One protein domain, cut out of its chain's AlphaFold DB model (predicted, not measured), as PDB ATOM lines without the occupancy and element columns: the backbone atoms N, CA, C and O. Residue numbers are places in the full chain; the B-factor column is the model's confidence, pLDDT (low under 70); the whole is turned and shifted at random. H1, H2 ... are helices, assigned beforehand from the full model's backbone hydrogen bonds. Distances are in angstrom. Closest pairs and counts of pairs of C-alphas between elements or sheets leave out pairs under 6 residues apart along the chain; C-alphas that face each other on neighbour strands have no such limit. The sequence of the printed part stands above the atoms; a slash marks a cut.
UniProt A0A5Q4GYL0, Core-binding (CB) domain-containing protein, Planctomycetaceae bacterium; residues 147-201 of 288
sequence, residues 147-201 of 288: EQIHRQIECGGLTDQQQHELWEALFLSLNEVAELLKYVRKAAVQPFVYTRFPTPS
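This is residues 147 to 201 of the 288 residues of the protein "Core-binding (CB) domain-containing protein" of Planctomycetaceae bacterium (UniProt A0A5Q4GYL0). Two small helical groups at opposite ends of a drawn-out chain: at one end H1 and H2 lie side by side, running opposite ways, and at the other the longest helix, H3, has the short H4 folded back by its far end. The stretch of residues 169 to 173 joins the two groups, whose helices have no contact across the space between them. The printed part has 55 residues, with four named helices in the order H1, H2, H3, H4 and no named strand; the class is all helix. It is only just loose, close to extended, with a radius of gyration of the C-alphas of 15.0 A, and its C-alphas span 42 by 21 by 15 A.

H1, residues 147 to 154, and H2, residues 160 to 168, form a helical hairpin. They only just touch, with 3 pairs of C-alphas within 8 A, the closest being those of Ile 149 and Leu 166, 6.3 A apart. Their lines stand at a shallow tilt of 1 degrees, opposite ways. H3, residues 174 to 187, is apart from both. H3 touches H4, residues 192 to 195, with residues 181 to 185 alone; the closest C-alphas, of Arg 185 and Tyr 194, are 6.1 A apart. H4 is apart from H1 and H2. In H1, H2 and H3 every O i to N i+4 pair is within hydrogen-bond range; H4 is too short for such a pair.

H1 begins at C-alpha 147 (2.873, -24.568, 23.748) and is 10.3 A long from first to last C-alpha. H2 measures 12.6 A. H3 measures 19.8 A, from C-alpha 174 (0.792, -27.779, 9.485). H4, 5.1 A, ends at C-alpha 195 (8.603, -41.283, 1.657).

The C-alphas farthest apart, of Gly 157 and Ser 201, are 42.8 A apart. The outline is only just a rod. The printed part has no cut, and the three links are tight. Residues 187 to 192, of which 187 belongs to H3 and 192 to H4, stand free. Mean pLDDT of the printed part is 85.7; residue 191 and residues 193 to 201 are under 70.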
ATOM      1  N   GLU A 147       2.876 -25.690  22.802       96.25
ATOM      2  CA  GLU A 147       2.873 -24.568  23.748       96.25
ATOM      3  C   GLU A 147       1.938 -24.807  24.942       96.25
ATOM      4  O   GLU A 147       2.273 -24.452  26.073       96.25
ATOM      5  N   GLN A 148       0.778 -25.430  24.712       96.88
ATOM      6  CA  GLN A 148      -0.176 -25.761  25.775       96.88
ATOM      7  C   GLN A 148       0.399 -26.802  26.736       96.88
ATOM      8  O   GLN A 148       0.323 -26.610  27.950       96.88
ATOM      9  N   ILE A 149       1.010 -27.861  26.195       97.38
ATOM     10  CA  ILE A 149       1.649 -28.913  26.992       97.38
ATOM     11  C   ILE A 149       2.813 -28.326  27.795       97.38
ATOM     12  O   ILE A 149       2.884 -28.531  29.005       97.38
ATOM     13  N   HIS A 150       3.674 -27.521  27.163       96.94
ATOM     14  CA  HIS A 150       4.773 -26.845  27.858       96.94
ATOM     15  C   HIS A 150       4.286 -25.991  29.018       96.94
ATOM     16  O   HIS A 150       4.811 -26.107  30.121       96.94
ATOM     17  N   ARG A 151       3.252 -25.178  28.791       97.25
ATOM     18  CA  ARG A 151       2.685 -24.330  29.838       97.25
ATOM     19  C   ARG A 151       2.173 -25.154  31.020       97.25
ATOM     20  O   ARG A 151       2.386 -24.753  32.156       97.25
ATOM     21  N   GLN A 152       1.523 -26.292  30.775       96.31
ATOM     22  CA  GLN A 152       1.046 -27.172  31.850       96.31
ATOM     23  C   GLN A 152       2.191 -27.797  32.644       96.31
ATOM     24  O   GLN A 152       2.125 -27.841  33.869       96.31
ATOM     25  N   ILE A 153       3.253 -28.229  31.961       97.12
ATOM     26  CA  ILE A 153       4.445 -28.783  32.609       97.12
ATOM     27  C   ILE A 153       5.166 -27.701  33.430       97.12
ATOM     28  O   ILE A 153       5.544 -27.950  34.572       97.12
ATOM     29  N   GLU A 154       5.312 -26.488  32.887       96.88
ATOM     30  CA  GLU A 154       5.942 -25.342  33.564       96.88
ATOM     31  C   GLU A 154       5.148 -24.860  34.784       96.88
ATOM     32  O   GLU A 154       5.744 -24.411  35.762       96.88
ATOM     33  N   CYS A 155       3.817 -24.982  34.763       95.69
ATOM     34  CA  CYS A 155       2.984 -24.719  35.936       95.69
ATOM     35  C   CYS A 155       3.259 -25.690  37.102       95.69
ATOM     36  O   CYS A 155       2.925 -25.361  38.240       95.69
ATOM     37  N   GLY A 156       3.899 -26.839  36.849       94.81
ATOM     38  CA  GLY A 156       4.263 -27.827  37.864       94.81
ATOM     39  C   GLY A 156       3.079 -28.649  38.390       94.81
ATOM     40  O   GLY A 156       1.950 -28.535  37.922       94.81
ATOM     41  N   GLY A 157       3.345 -29.525  39.366       93.62
ATOM     42  CA  GLY A 157       2.320 -30.363  40.015       93.62
ATOM     43  C   GLY A 157       1.914 -31.630  39.252       93.62
ATOM     44  O   GLY A 157       1.091 -32.394  39.749       93.62
ATOM     45  N   LEU A 158       2.503 -31.879  38.080       95.31
ATOM     46  CA  LEU A 158       2.298 -33.098  37.299       95.31
ATOM     47  C   LEU A 158       3.418 -34.106  37.553       95.31
ATOM     48  O   LEU A 158       4.602 -33.769  37.480       95.31
ATOM     49  N   THR A 159       3.034 -35.358  37.785       93.88
ATOM     50  CA  THR A 159       3.961 -36.498  37.814       93.88
ATOM     51  C   THR A 159       4.570 -36.745  36.432       93.88
ATOM     52  O   THR A 159       3.960 -36.414  35.415       93.88
ATOM     53  N   ASP A 160       5.737 -37.392  36.371       91.19
ATOM     54  CA  ASP A 160       6.396 -37.734  35.098       91.19
ATOM     55  C   ASP A 160       5.476 -38.527  34.152       91.19
ATOM     56  O   ASP A 160       5.501 -38.334  32.937       91.19
ATOM     57  N   GLN A 161       4.614 -39.383  34.714       86.62
ATOM     58  CA  GLN A 161       3.623 -40.131  33.946       86.62
ATOM     59  C   GLN A 161       2.577 -39.203  33.317       86.62
ATOM     60  O   GLN A 161       2.314 -39.308  32.123       86.62
ATOM     61  N   GLN A 162       2.019 -38.269  34.087       91.25
ATOM     62  CA  GLN A 162       1.037 -37.312  33.569       91.25
ATOM     63  C   GLN A 162       1.649 -36.404  32.498       91.25
ATOM     64  O   GLN A 162       1.012 -36.117  31.489       91.25
ATOM     65  N   GLN A 163       2.910 -35.996  32.670       94.69
ATOM     66  CA  GLN A 163       3.621 -35.244  31.635       94.69
ATOM     67  C   GLN A 163       3.762 -36.074  30.352       94.69
ATOM     68  O   GLN A 163       3.536 -35.561  29.258       94.69
ATOM     69  N   HIS A 164       4.087 -37.364  30.468       91.12
ATOM     70  CA  HIS A 164       4.153 -38.268  29.320       91.12
ATOM     71  C   HIS A 164       2.795 -38.437  28.622       91.12
ATOM     72  O   HIS A 164       2.735 -38.401  27.394       91.12
ATOM     73  N   GLU A 165       1.708 -38.568  29.385       91.44
ATOM     74  CA  GLU A 165       0.344 -38.665  28.851       91.44
ATOM     75  C   GLU A 165      -0.061 -37.411  28.065       91.44
ATOM     76  O   GLU A 165      -0.677 -37.529  27.004       91.44
ATOM     77  N   LEU A 166       0.345 -36.217  28.516       95.62
ATOM     78  CA  LEU A 166       0.155 -34.983  27.748       95.62
ATOM     79  C   LEU A 166       0.905 -35.025  26.412       95.62
ATOM     80  O   LEU A 166       0.346 -34.651  25.382       95.62
ATOM     81  N   TRP A 167       2.142 -35.525  26.405       95.75
ATOM     82  CA  TRP A 167       2.921 -35.674  25.174       95.75
ATOM     83  C   TRP A 167       2.334 -36.704  24.202       95.75
ATOM     84  O   TRP A 167       2.475 -36.528  22.992       95.75
ATOM     85  N   GLU A 168       1.632 -37.735  24.687       91.75
ATOM     86  CA  GLU A 168       0.874 -38.647  23.814       91.75
ATOM     87  C   GLU A 168      -0.301 -37.950  23.101       91.75
ATOM     88  O   GLU A 168      -0.746 -38.430  22.055       91.75
ATOM     89  N   ALA A 169      -0.792 -36.828  23.636       95.00
ATOM     90  CA  ALA A 169      -1.857 -36.010  23.056       95.00
ATOM     91  C   ALA A 169      -1.335 -34.787  22.274       95.00
ATOM     92  O   ALA A 169      -2.114 -33.891  21.933       95.00
ATOM     93  N   LEU A 170      -0.036 -34.735  21.957       96.94
ATOM     94  CA  LEU A 170       0.544 -33.656  21.159       96.94
ATOM     95  C   LEU A 170      -0.040 -33.635  19.739       96.94
ATOM     96  O   LEU A 170       0.068 -34.597  18.977       96.94
ATOM     97  N   PHE A 171      -0.583 -32.486  19.359       95.12
ATOM     98  CA  PHE A 171      -0.997 -32.166  18.004       95.12
ATOM     99  C   PHE A 171      -0.048 -31.129  17.397       95.12
ATOM    100  O   PHE A 171       0.175 -30.062  17.972       95.12
ATOM    101  N   LEU A 172       0.495 -31.445  16.219       94.88
ATOM    102  CA  LEU A 172       1.355 -30.546  15.453       94.88
ATOM    103  C   LEU A 172       0.530 -29.788  14.411       94.88
ATOM    104  O   LEU A 172      -0.209 -30.384  13.625       94.88
ATOM    105  N   SER A 173       0.702 -28.472  14.360       92.50
ATOM    106  CA  SER A 173       0.181 -27.636  13.280       92.50
ATOM    107  C   SER A 173       0.859 -27.961  11.943       92.50
ATOM    108  O   SER A 173       1.961 -28.504  11.892       92.50
ATOM    109  N   LEU A 174       0.235 -27.564  10.829       93.44
ATOM    110  CA  LEU A 174       0.792 -27.779   9.485       93.44
ATOM    111  C   LEU A 174       2.207 -27.201   9.320       93.44
ATOM    112  O   LEU A 174       3.047 -27.813   8.662       93.44
ATOM    113  N   ASN A 175       2.483 -26.052   9.943       94.06
ATOM    114  CA  ASN A 175       3.804 -25.425   9.902       94.06
ATOM    115  C   ASN A 175       4.840 -26.241  10.686       94.06
ATOM    116  O   ASN A 175       5.954 -26.446  10.208       94.06
ATOM    117  N   GLU A 176       4.469 -26.748  11.863       92.75
ATOM    118  CA  GLU A 176       5.340 -27.604  12.675       92.75
ATOM    119  C   GLU A 176       5.605 -28.945  11.985       92.75
ATOM    120  O   GLU A 176       6.744 -29.408  11.966       92.75
ATOM    121  N   VAL A 177       4.591 -29.533  11.338       93.81
ATOM    122  CA  VAL A 177       4.765 -30.725  10.495       93.81
ATOM    123  C   VAL A 177       5.728 -30.429   9.343       93.81
ATOM    124  O   VAL A 177       6.638 -31.218   9.098       93.81
ATOM    125  N   ALA A 178       5.593 -29.292   8.655       92.75
ATOM    126  CA  ALA A 178       6.491 -28.924   7.558       92.75
ATOM    127  C   ALA A 178       7.954 -28.770   8.018       92.75
ATOM    128  O   ALA A 178       8.864 -29.289   7.361       92.75
ATOM    129  N   GLU A 179       8.195 -28.116   9.156       93.75
ATOM    130  CA  GLU A 179       9.544 -27.993   9.721       93.75
ATOM    131  C   GLU A 179      10.086 -29.343  10.222       93.75
ATOM    132  O   GLU A 179      11.259 -29.649   9.981       93.75
ATOM    133  N   LEU A 180       9.245 -30.202  10.812       91.12
ATOM    134  CA  LEU A 180       9.623 -31.569  11.183       91.12
ATOM    135  C   LEU A 180      10.043 -32.382   9.950       91.12
ATOM    136  O   LEU A 180      11.104 -33.005   9.955       91.12
ATOM    137  N   LEU A 181       9.266 -32.336   8.867       89.81
ATOM    138  CA  LEU A 181       9.586 -33.037   7.620       89.81
ATOM    139  C   LEU A 181      10.880 -32.525   6.988       89.81
ATOM    140  O   LEU A 181      11.688 -33.313   6.493       89.81
ATOM    141  N   LYS A 182      11.115 -31.214   7.030       92.06
ATOM    142  CA  LYS A 182      12.361 -30.592   6.567       92.06
ATOM    143  C   LYS A 182      13.558 -31.020   7.414       92.06
ATOM    144  O   LYS A 182      14.630 -31.257   6.855       92.06
ATOM    145  N   TYR A 183      13.387 -31.149   8.730       89.88
ATOM    146  CA  TYR A 183      14.414 -31.687   9.622       89.88
ATOM    147  C   TYR A 183      14.706 -33.161   9.312       89.88
ATOM    148  O   TYR A 183      15.860 -33.508   9.058       89.88
ATOM    149  N   VAL A 184      13.670 -34.004   9.237       90.31
ATOM    150  CA  VAL A 184      13.795 -35.429   8.891       90.31
ATOM    151  C   VAL A 184      14.471 -35.595   7.533       90.31
ATOM    152  O   VAL A 184      15.379 -36.403   7.412       90.31
ATOM    153  N   ARG A 185      14.131 -34.782   6.527       85.56
ATOM    154  CA  ARG A 185      14.776 -34.827   5.206       85.56
ATOM    155  C   ARG A 185      16.282 -34.557   5.254       85.56
ATOM    156  O   ARG A 185      17.018 -35.129   4.459       85.56
ATOM    157  N   LYS A 186      16.736 -33.672   6.144       89.56
ATOM    158  CA  LYS A 186      18.164 -33.349   6.304       89.56
ATOM    159  C   LYS A 186      18.910 -34.382   7.145       89.56
ATOM    160  O   LYS A 186      20.088 -34.612   6.906       89.56
ATOM    161  N   ALA A 187      18.244 -34.945   8.151       89.06
ATOM    162  CA  ALA A 187      18.862 -35.821   9.143       89.06
ATOM    163  C   ALA A 187      18.720 -37.319   8.822       89.06
ATOM    164  O   ALA A 187      19.467 -38.131   9.365       89.06
ATOM    165  N   ALA A 188      17.760 -37.710   7.980       81.62
ATOM    166  CA  ALA A 188      17.503 -39.110   7.677       81.62
ATOM    167  C   ALA A 188      18.650 -39.711   6.860       81.62
ATOM    168  O   ALA A 188      18.899 -39.332   5.720       81.62
ATOM    169  N   VAL A 189      19.299 -40.714   7.447       75.25
ATOM    170  CA  VAL A 189      20.316 -41.546   6.785       75.25
ATOM    171  C   VAL A 189      19.679 -42.476   5.741       75.25
ATOM    172  O   VAL A 189      20.321 -42.879   4.779       75.25
ATOM    173  N   GLN A 190      18.402 -42.816   5.926       75.56
ATOM    174  CA  GLN A 190      17.664 -43.787   5.121       75.56
ATOM    175  C   GLN A 190      16.621 -43.054   4.249       75.56
ATOM    176  O   GLN A 190      15.707 -42.435   4.805       75.56
ATOM    177  N   PRO A 191      16.692 -43.136   2.904       67.00
ATOM    178  CA  PRO A 191      15.804 -42.395   1.997       67.00
ATOM    179  C   PRO A 191      14.303 -42.669   2.195       67.00
ATOM    180  O   PRO A 191      13.474 -41.784   1.983       67.00
ATOM    181  N   PHE A 192      13.936 -43.875   2.641       70.44
ATOM    182  CA  PHE A 192      12.534 -44.282   2.789       70.44
ATOM    183  C   PHE A 192      11.822 -43.681   4.012       70.44
ATOM    184  O   PHE A 192      10.601 -43.772   4.132       70.44
ATOM    185  N   VAL A 193      12.555 -43.071   4.950       69.88
ATOM    186  CA  VAL A 193      11.943 -42.450   6.138       69.88
ATOM    187  C   VAL A 193      11.134 -41.213   5.739       69.88
ATOM    188  O   VAL A 193      10.099 -40.931   6.336       69.88
ATOM    189  N   TYR A 194      11.553 -40.512   4.683       58.97
ATOM    190  CA  TYR A 194      10.839 -39.350   4.156       58.97
ATOM    191  C   TYR A 194       9.627 -39.739   3.294       58.97
ATOM    192  O   TYR A 194       8.616 -39.044   3.316       58.97
ATOM    193  N   THR A 195       9.686 -40.862   2.568       61.69
ATOM    194  CA  THR A 195       8.603 -41.283   1.657       61.69
ATOM    195  C   THR A 195       7.351 -41.787   2.376       61.69
ATOM    196  O   THR A 195       6.281 -41.812   1.775       61.69
ATOM    197  N   ARG A 196       7.444 -42.146   3.664       59.31
ATOM    198  CA  ARG A 196       6.296 -42.576   4.485       59.31
ATOM    199  C   ARG A 196       5.438 -41.423   5.013       59.31
ATOM    200  O   ARG A 196       4.330 -41.669   5.483       59.31
ATOM    201  N   PHE A 197       5.920 -40.185   4.923       56.59
ATOM    202  CA  PHE A 197       5.108 -39.002   5.179       56.59
ATOM    203  C   PHE A 197       4.496 -38.549   3.852       56.59
ATOM    204  O   PHE A 197       5.248 -38.164   2.952       56.59
ATOM    205  N   PRO A 198       3.160 -38.592   3.681       53.94
ATOM    206  CA  PRO A 198       2.549 -38.079   2.469       53.94
ATOM    207  C   PRO A 198       2.905 -36.599   2.379       53.94
ATOM    208  O   PRO A 198       2.498 -35.784   3.206       53.94
ATOM    209  N   THR A 199       3.732 -36.249   1.398       48.28
ATOM    210  CA  THR A 199       3.998 -34.842   1.130       48.28
ATOM    211  C   THR A 199       2.655 -34.163   0.830       48.28
ATOM    212  O   THR A 199       1.851 -34.722   0.076       48.28
ATOM    213  N   PRO A 200       2.384 -32.959   1.361       53.16
ATOM    214  CA  PRO A 200       1.150 -32.229   1.055       53.16
ATOM    215  C   PRO A 200       0.951 -31.968  -0.453       53.16
ATOM    216  O   PRO A 200      -0.157 -31.667  -0.888       53.16
ATOM    217  N   SER A 201       1.986 -32.171  -1.278       49.34
ATOM    218  CA  SER A 201       1.898 -32.108  -2.739       49.34
ATOM    219  C   SER A 201       0.971 -33.165  -3.356       49.34
ATOM    220  O   SER A 201       0.422 -32.909  -4.423       49.34
TER     221      SER A 201